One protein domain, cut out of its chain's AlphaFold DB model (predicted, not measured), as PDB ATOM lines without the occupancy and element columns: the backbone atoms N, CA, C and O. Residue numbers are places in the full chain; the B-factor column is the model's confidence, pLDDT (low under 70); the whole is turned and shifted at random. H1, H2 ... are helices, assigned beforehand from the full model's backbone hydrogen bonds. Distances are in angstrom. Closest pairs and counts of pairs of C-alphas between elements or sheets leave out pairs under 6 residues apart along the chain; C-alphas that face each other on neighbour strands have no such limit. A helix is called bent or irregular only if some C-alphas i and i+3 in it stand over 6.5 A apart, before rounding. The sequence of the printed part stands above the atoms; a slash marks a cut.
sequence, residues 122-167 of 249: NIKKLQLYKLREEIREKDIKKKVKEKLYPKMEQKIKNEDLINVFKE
ATOM      1  N   ASN A 122     -26.259 -20.230 -17.896       85.25
ATOM      2  CA  ASN A 122     -27.521 -20.729 -18.448       85.25
ATOM      3  C   ASN A 122     -27.761 -20.243 -19.888       85.25
ATOM      4  O   ASN A 122     -28.091 -21.034 -20.767       85.25
ATOM      5  N   ILE A 123     -27.505 -18.963 -20.169       87.56
ATOM      6  CA  ILE A 123     -27.648 -18.392 -21.517       87.56
ATOM      7  C   ILE A 123     -26.481 -18.817 -22.419       87.56
ATOM      8  O   ILE A 123     -26.657 -19.029 -23.620       87.56
ATOM      9  N   LYS A 124     -25.277 -18.985 -21.861       88.62
ATOM     10  CA  LYS A 124     -24.094 -19.444 -22.602       88.62
ATOM     11  C   LYS A 124     -24.267 -20.875 -23.130       88.62
ATOM     12  O   LYS A 124     -23.779 -21.153 -24.229       88.62
ATOM     13  N   LYS A 125     -24.997 -21.745 -22.414       86.88
ATOM     14  CA  LYS A 125     -25.338 -23.117 -22.850       86.88
ATOM     15  C   LYS A 125     -26.080 -23.149 -24.190       86.88
ATOM     16  O   LYS A 125     -25.802 -24.026 -24.996       86.88
ATOM     17  N   LEU A 126     -26.938 -22.162 -24.464       88.50
ATOM     18  CA  LEU A 126     -27.652 -22.042 -25.747       88.50
ATOM     19  C   LEU A 126     -26.732 -21.710 -26.935       88.50
ATOM     20  O   LEU A 126     -27.175 -21.734 -28.078       88.50
ATOM     21  N   GLN A 127     -25.472 -21.338 -26.686       88.94
ATOM     22  CA  GLN A 127     -24.481 -20.993 -27.712       88.94
ATOM     23  C   GLN A 127     -24.941 -19.911 -28.711       88.94
ATOM     24  O   GLN A 127     -24.467 -19.849 -29.844       88.94
ATOM     25  N   LEU A 128     -25.808 -18.987 -28.271       88.56
ATOM     26  CA  LEU A 128     -26.327 -17.888 -29.102       88.56
ATOM     27  C   LEU A 128     -25.222 -17.015 -29.708       88.56
ATOM     28  O   LEU A 128     -25.407 -16.438 -30.776       88.56
ATOM     29  N   TYR A 129     -24.080 -16.901 -29.028       89.62
ATOM     30  CA  TYR A 129     -22.921 -16.165 -29.530       89.62
ATOM     31  C   TYR A 129     -22.383 -16.779 -30.830       89.62
ATOM     32  O   TYR A 129     -22.197 -16.042 -31.793       89.62
ATOM     33  N   LYS A 130     -22.268 -18.113 -30.908       91.19
ATOM     34  CA  LYS A 130     -21.834 -18.816 -32.125       91.19
ATOM     35  C   LYS A 130     -22.833 -18.635 -33.257       91.19
ATOM     36  O   LYS A 130     -22.458 -18.304 -34.373       91.19
ATOM     37  N   LEU A 131     -24.127 -18.765 -32.953       90.38
ATOM     38  CA  LEU A 131     -25.184 -18.560 -33.947       90.38
ATOM     39  C   LEU A 131     -25.161 -17.137 -34.516       90.38
ATOM     40  O   LEU A 131     -25.368 -16.948 -35.712       90.38
ATOM     41  N   ARG A 132     -24.884 -16.131 -33.677       90.69
ATOM     42  CA  ARG A 132     -24.724 -14.741 -34.124       90.69
ATOM     43  C   ARG A 132     -23.486 -14.552 -34.998       90.69
ATOM     44  O   ARG A 132     -23.566 -13.803 -35.968       90.69
ATOM     45  N   GLU A 133     -22.374 -15.204 -34.675       91.62
ATOM     46  CA  GLU A 133     -21.155 -15.180 -35.494       91.62
ATOM     47  C   GLU A 133     -21.395 -15.829 -36.861       91.62
ATOM     48  O   GLU A 133     -21.132 -15.196 -37.882       91.62
ATOM     49  N   GLU A 134     -22.028 -17.003 -36.902       91.12
ATOM     50  CA  GLU A 134     -22.414 -17.662 -38.155       91.12
ATOM     51  C   GLU A 134     -23.332 -16.788 -39.018       91.12
ATOM     52  O   GLU A 134     -23.171 -16.725 -40.237       91.12
ATOM     53  N   ILE A 135     -24.320 -16.119 -38.411       88.50
ATOM     54  CA  ILE A 135     -25.220 -15.213 -39.139       88.50
ATOM     55  C   ILE A 135     -24.430 -14.035 -39.706       88.50
ATOM     56  O   ILE A 135     -24.600 -13.711 -40.879       88.50
ATOM     57  N   ARG A 136     -23.526 -13.444 -38.918       90.50
ATOM     58  CA  ARG A 136     -22.680 -12.329 -39.359       90.50
ATOM     59  C   ARG A 136     -21.774 -12.734 -40.523       90.50
ATOM     60  O   ARG A 136     -21.675 -11.996 -41.499       90.50
ATOM     61  N   GLU A 137     -21.142 -13.901 -40.452       90.69
ATOM     62  CA  GLU A 137     -20.309 -14.417 -41.544       90.69
ATOM     63  C   GLU A 137     -21.123 -14.697 -42.806       90.69
ATOM     64  O   GLU A 137     -20.682 -14.379 -43.916       90.69
ATOM     65  N   LYS A 138     -22.329 -15.258 -42.647       86.75
ATOM     66  CA  LYS A 138     -23.258 -15.441 -43.762       86.75
ATOM     67  C   LYS A 138     -23.650 -14.096 -44.362       86.75
ATOM     68  O   LYS A 138     -23.573 -13.963 -45.573       86.75
ATOM     69  N   ASP A 139     -23.999 -13.095 -43.558       85.25
ATOM     70  CA  ASP A 139     -24.398 -11.762 -44.032       85.25
ATOM     71  C   ASP A 139     -23.319 -11.066 -44.867       85.25
ATOM     72  O   ASP A 139     -23.639 -10.448 -45.885       85.25
ATOM     73  N   ILE A 140     -22.047 -11.220 -44.492       86.69
ATOM     74  CA  ILE A 140     -20.910 -10.701 -45.268       86.69
ATOM     75  C   ILE A 140     -20.807 -11.408 -46.629       86.69
ATOM     76  O   ILE A 140     -20.507 -10.774 -47.639       86.69
ATOM     77  N   LYS A 141     -21.085 -12.715 -46.671       84.56
ATOM     78  CA  LYS A 141     -20.977 -13.556 -47.876       84.56
ATOM     79  C   LYS A 141     -22.276 -13.634 -48.698       84.56
ATOM     80  O   LYS A 141     -22.278 -14.254 -49.763       84.56
ATOM     81  N   LYS A 142     -23.379 -13.029 -48.236       82.25
ATOM     82  CA  LYS A 142     -24.705 -13.129 -48.870       82.25
ATOM     83  C   LYS A 142     -24.727 -12.481 -50.249       82.25
ATOM     84  O   LYS A 142     -24.397 -11.302 -50.417       82.25
ATOM     85  N   LYS A 143     -25.230 -13.235 -51.229       80.06
ATOM     86  CA  LYS A 143     -25.472 -12.743 -52.594       80.06
ATOM     87  C   LYS A 143     -26.699 -11.823 -52.622       80.06
ATOM     88  O   LYS A 143     -27.626 -11.987 -51.831       80.06
ATOM     89  N   VAL A 144     -26.751 -10.889 -53.577       80.75
ATOM     90  CA  VAL A 144     -27.844  -9.897 -53.720       80.75
ATOM     91  C   VAL A 144     -29.234 -10.556 -53.750       80.75
ATOM     92  O   VAL A 144     -30.159 -10.069 -53.112       80.75
ATOM     93  N   LYS A 145     -29.371 -11.722 -54.396       82.62
ATOM     94  CA  LYS A 145     -30.630 -12.487 -54.450       82.62
ATOM     95  C   LYS A 145     -31.128 -12.954 -53.074       82.62
ATOM     96  O   LYS A 145     -32.323 -12.904 -52.815       82.62
ATOM     97  N   GLU A 146     -30.229 -13.378 -52.188       80.00
ATOM     98  CA  GLU A 146     -30.574 -13.826 -50.827       80.00
ATOM     99  C   GLU A 146     -30.919 -12.652 -49.905       80.00
ATOM    100  O   GLU A 146     -31.624 -12.836 -48.916       80.00
ATOM    101  N   LYS A 147     -30.449 -11.440 -50.238       81.56
ATOM    102  CA  LYS A 147     -30.883 -10.202 -49.576       81.56
ATOM    103  C   LYS A 147     -32.300  -9.802 -49.999       81.56
ATOM    104  O   LYS A 147     -33.053  -9.324 -49.162       81.56
ATOM    105  N   LEU A 148     -32.656 -10.013 -51.270       84.62
ATOM    106  CA  LEU A 148     -33.990  -9.707 -51.806       84.62
ATOM    107  C   LEU A 148     -35.063 -10.698 -51.331       84.62
ATOM    108  O   LEU A 148     -36.197 -10.296 -51.095       84.62
ATOM    109  N   TYR A 149     -34.703 -11.974 -51.157       85.25
ATOM    110  CA  TYR A 149     -35.622 -13.025 -50.707       85.25
ATOM    111  C   TYR A 149     -35.033 -13.793 -49.514       85.25
ATOM    112  O   TYR A 149     -34.436 -14.861 -49.696       85.25
ATOM    113  N   PRO A 150     -35.164 -13.259 -48.286       82.56
ATOM    114  CA  PRO A 150     -34.635 -13.910 -47.098       82.56
ATOM    115  C   PRO A 150     -35.435 -15.170 -46.753       82.56
ATOM    116  O   PRO A 150     -36.664 -15.153 -46.686       82.56
ATOM    117  N   LYS A 151     -34.726 -16.267 -46.477       83.38
ATOM    118  CA  LYS A 151     -35.314 -17.476 -45.892       83.38
ATOM    119  C   LYS A 151     -35.269 -17.366 -44.370       83.38
ATOM    120  O   LYS A 151     -34.196 -17.188 -43.796       83.38
ATOM    121  N   MET A 152     -36.433 -17.455 -43.737       79.75
ATOM    122  CA  MET A 152     -36.574 -17.389 -42.283       79.75
ATOM    123  C   MET A 152     -36.531 -18.806 -41.714       79.75
ATOM    124  O   MET A 152     -37.494 -19.554 -41.838       79.75
ATOM    125  N   GLU A 153     -35.415 -19.174 -41.089       80.19
ATOM    126  CA  GLU A 153     -35.259 -20.456 -40.397       80.19
ATOM    127  C   GLU A 153     -35.006 -20.205 -38.907       80.19
ATOM    128  O   GLU A 153     -34.081 -19.480 -38.528       80.19
ATOM    129  N   GLN A 154     -35.830 -20.804 -38.047       78.94
ATOM    130  CA  GLN A 154     -35.632 -20.757 -36.601       78.94
ATOM    131  C   GLN A 154     -34.689 -21.887 -36.189       78.94
ATOM    132  O   GLN A 154     -35.072 -23.050 -36.149       78.94
ATOM    133  N   LYS A 155     -33.436 -21.540 -35.877       82.88
ATOM    134  CA  LYS A 155     -32.439 -22.513 -35.398       82.88
ATOM    135  C   LYS A 155     -32.622 -22.913 -33.928       82.88
ATOM    136  O   LYS A 155     -32.013 -23.879 -33.488       82.88
ATOM    137  N   ILE A 156     -33.404 -22.152 -33.164       85.88
ATOM    138  CA  ILE A 156     -33.583 -22.326 -31.718       85.88
ATOM    139  C   ILE A 156     -35.065 -22.558 -31.444       85.88
ATOM    140  O   ILE A 156     -35.905 -21.839 -31.986       85.88
ATOM    141  N   LYS A 157     -35.377 -23.535 -30.590       90.12
ATOM    142  CA  LYS A 157     -36.751 -23.810 -30.164       90.12
ATOM    143  C   LYS A 157     -37.167 -22.841 -29.058       90.12
ATOM    144  O   LYS A 157     -36.389 -22.522 -28.160       90.12
ATOM    145  N   ASN A 158     -38.426 -22.413 -29.087       89.31
ATOM    146  CA  ASN A 158     -38.975 -21.496 -28.081       89.31
ATOM    147  C   ASN A 158     -38.971 -22.098 -26.667       89.31
ATOM    148  O   ASN A 158     -38.784 -21.378 -25.691       89.31
ATOM    149  N   GLU A 159     -39.133 -23.416 -26.554       90.50
ATOM    150  CA  GLU A 159     -39.104 -24.138 -25.277       90.50
ATOM    151  C   GLU A 159     -37.746 -24.016 -24.578       90.50
ATOM    152  O   GLU A 159     -37.693 -23.723 -23.385       90.50
ATOM    153  N   ASP A 160     -36.649 -24.144 -25.329       88.62
ATOM    154  CA  ASP A 160     -35.285 -24.030 -24.800       88.62
ATOM    155  C   ASP A 160     -35.011 -22.618 -24.270       88.62
ATOM    156  O   ASP A 160     -34.401 -22.449 -23.211       88.62
ATOM    157  N   LEU A 161     -35.519 -21.594 -24.967       88.06
ATOM    158  CA  LEU A 161     -35.458 -20.208 -24.501       88.06
ATOM    159  C   LEU A 161     -36.212 -20.050 -23.180       88.06
ATOM    160  O   LEU A 161     -35.656 -19.543 -22.207       88.06
ATOM    161  N   ILE A 162     -37.460 -20.517 -23.129       89.69
ATOM    162  CA  ILE A 162     -38.306 -20.434 -21.934       89.69
ATOM    163  C   ILE A 162     -37.645 -21.153 -20.749       89.69
ATOM    164  O   ILE A 162     -37.648 -20.626 -19.637       89.69
ATOM    165  N   ASN A 163     -37.057 -22.327 -20.971       88.25
ATOM    166  CA  ASN A 163     -36.404 -23.110 -19.922       88.25
ATOM    167  C   ASN A 163     -35.174 -22.396 -19.346       88.25
ATOM    168  O   ASN A 163     -35.010 -22.350 -18.127       88.25
ATOM    169  N   VAL A 164     -34.369 -21.744 -20.186       87.50
ATOM    170  CA  VAL A 164     -33.193 -20.976 -19.740       87.50
ATOM    171  C   VAL A 164     -33.577 -19.766 -18.889       87.50
ATOM    172  O   VAL A 164     -32.874 -19.451 -17.927       87.50
ATOM    173  N   PHE A 165     -34.695 -19.104 -19.202       83.88
ATOM    174  CA  PHE A 165     -35.201 -17.979 -18.405       83.88
ATOM    175  C   PHE A 165     -35.891 -18.411 -17.103       83.88
ATOM    176  O   PHE A 165     -35.994 -17.602 -16.182       83.88
ATOM    177  N   LYS A 166     -36.355 -19.663 -17.009       85.12
ATOM    178  CA  LYS A 166     -36.916 -20.229 -15.771       85.12
ATOM    179  C   LYS A 166     -35.839 -20.573 -14.738       85.12
ATOM    180  O   LYS A 166     -36.128 -20.562 -13.542       85.12
ATOM    181  N   GLU A 167     -34.614 -20.880 -15.168       79.31
ATOM    182  CA  GLU A 167     -33.492 -21.087 -14.248       79.31
ATOM    183  C   GLU A 167     -33.174 -19.785 -13.491       79.31
ATOM    184  O   GLU A 167     -33.047 -18.712 -14.085       79.31
TER     185      GLU A 167
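Overview. This is residues 122 to 167 of the 249 residues of the protein "Splicing factor 3b subunit 2" of Spraguea lophii (strain 42_110) (UniProt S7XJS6). The model is a long, narrow, open loop of chain: H1 and the longest helix, H2, make one long side, the chain turns round through the short helix H3 at one end, and an unnamed stretch, residues 149 to 157, runs back along the other side into H4, which comes near H1 at the other end. The middle of the loop is empty, contacts between its two sides are few, and no helix touches another. The printed part has 46 residues, with four named helices in the order H1, H2, H3, H4 and no named strand, and its class is all helix. The whole is loose, with a radius of gyration of the C-alphas of 13.6 A, and its C-alphas span 41 by 17 by 9 A.

Along the chain. The printed part begins with H1, residues 122 to 125, four residues with 5.5 A from first to last C-alpha; C-alpha 122 is at (-27.521, -20.729, -18.448). Leu 126 and Gln 127 link it to H2, residues 128 to 141, which is 20.0 A long from first to last C-alpha. H2 runs toward lower z, from C-alpha 128 at (-26.327, -17.888, -29.102) to C-alpha 141 at (-20.977, -13.556, -47.876). After Lys 142 and Lys 143 comes H3, residues 144 to 148, five residues with 6.4 A between its first and last C-alphas. Residues 149 to 157 follow with no named element, and along them z rises from -50.707 at C-alpha 149 to -30.164 at C-alpha 157. H4, residues 158 to 166, is 12.5 A long from first to last C-alpha and runs on toward higher z, ending with C-alpha 166 at (-36.916, -20.229, -15.771). Glu 167 is the last printed residue.

Arrangement. H1 and H2 meet only through their link, which is tight, with 2 residues. The link from H2 to H3 is also tight, with 2 residues, yet the two helices are apart, no C-alpha of the one being within 8 A of the other. H3 and H4 are apart too, joined by a short link of 9 residues. H4 is close to H1 but not clearly touching it: 2 pairs of C-alphas are within 8 A, the closest being those of Asn 122 and Val 164, 5.8 A apart. The centres of H1 and H4 are 10.5 A apart. H1 and H3 are apart, and so are H2 and H4. In H2, H3 and H4 each pair of O of residue i and N of residue i+4 is within hydrogen-bond range. H1, with four residues, is too short for such a pair, and its one pair of O of residue i and N of residue i+3 is not within range. No helix is bent or irregular.

Size, cuts and confidence. The outline is a rod. The two C-alphas farthest apart in the domain are those of Val 144 and Glu 167, at 41.4 A, while the first and last printed C-alphas, those of Asn 122 and Glu 167, are 7.3 A apart. Three stretches stand free, with no C-alpha 8 or more residues away along the chain within 10 A: residues 132 to 138, which belong to H2; residues 140 to 146, of which 144 to 146 belong to H3; and residues 148 to 154. The printed part has no cut, and no link is long. The mean pLDDT of the printed part is 86.2, with 89 for H2 and 82 for H3, and no printed residue is under 70.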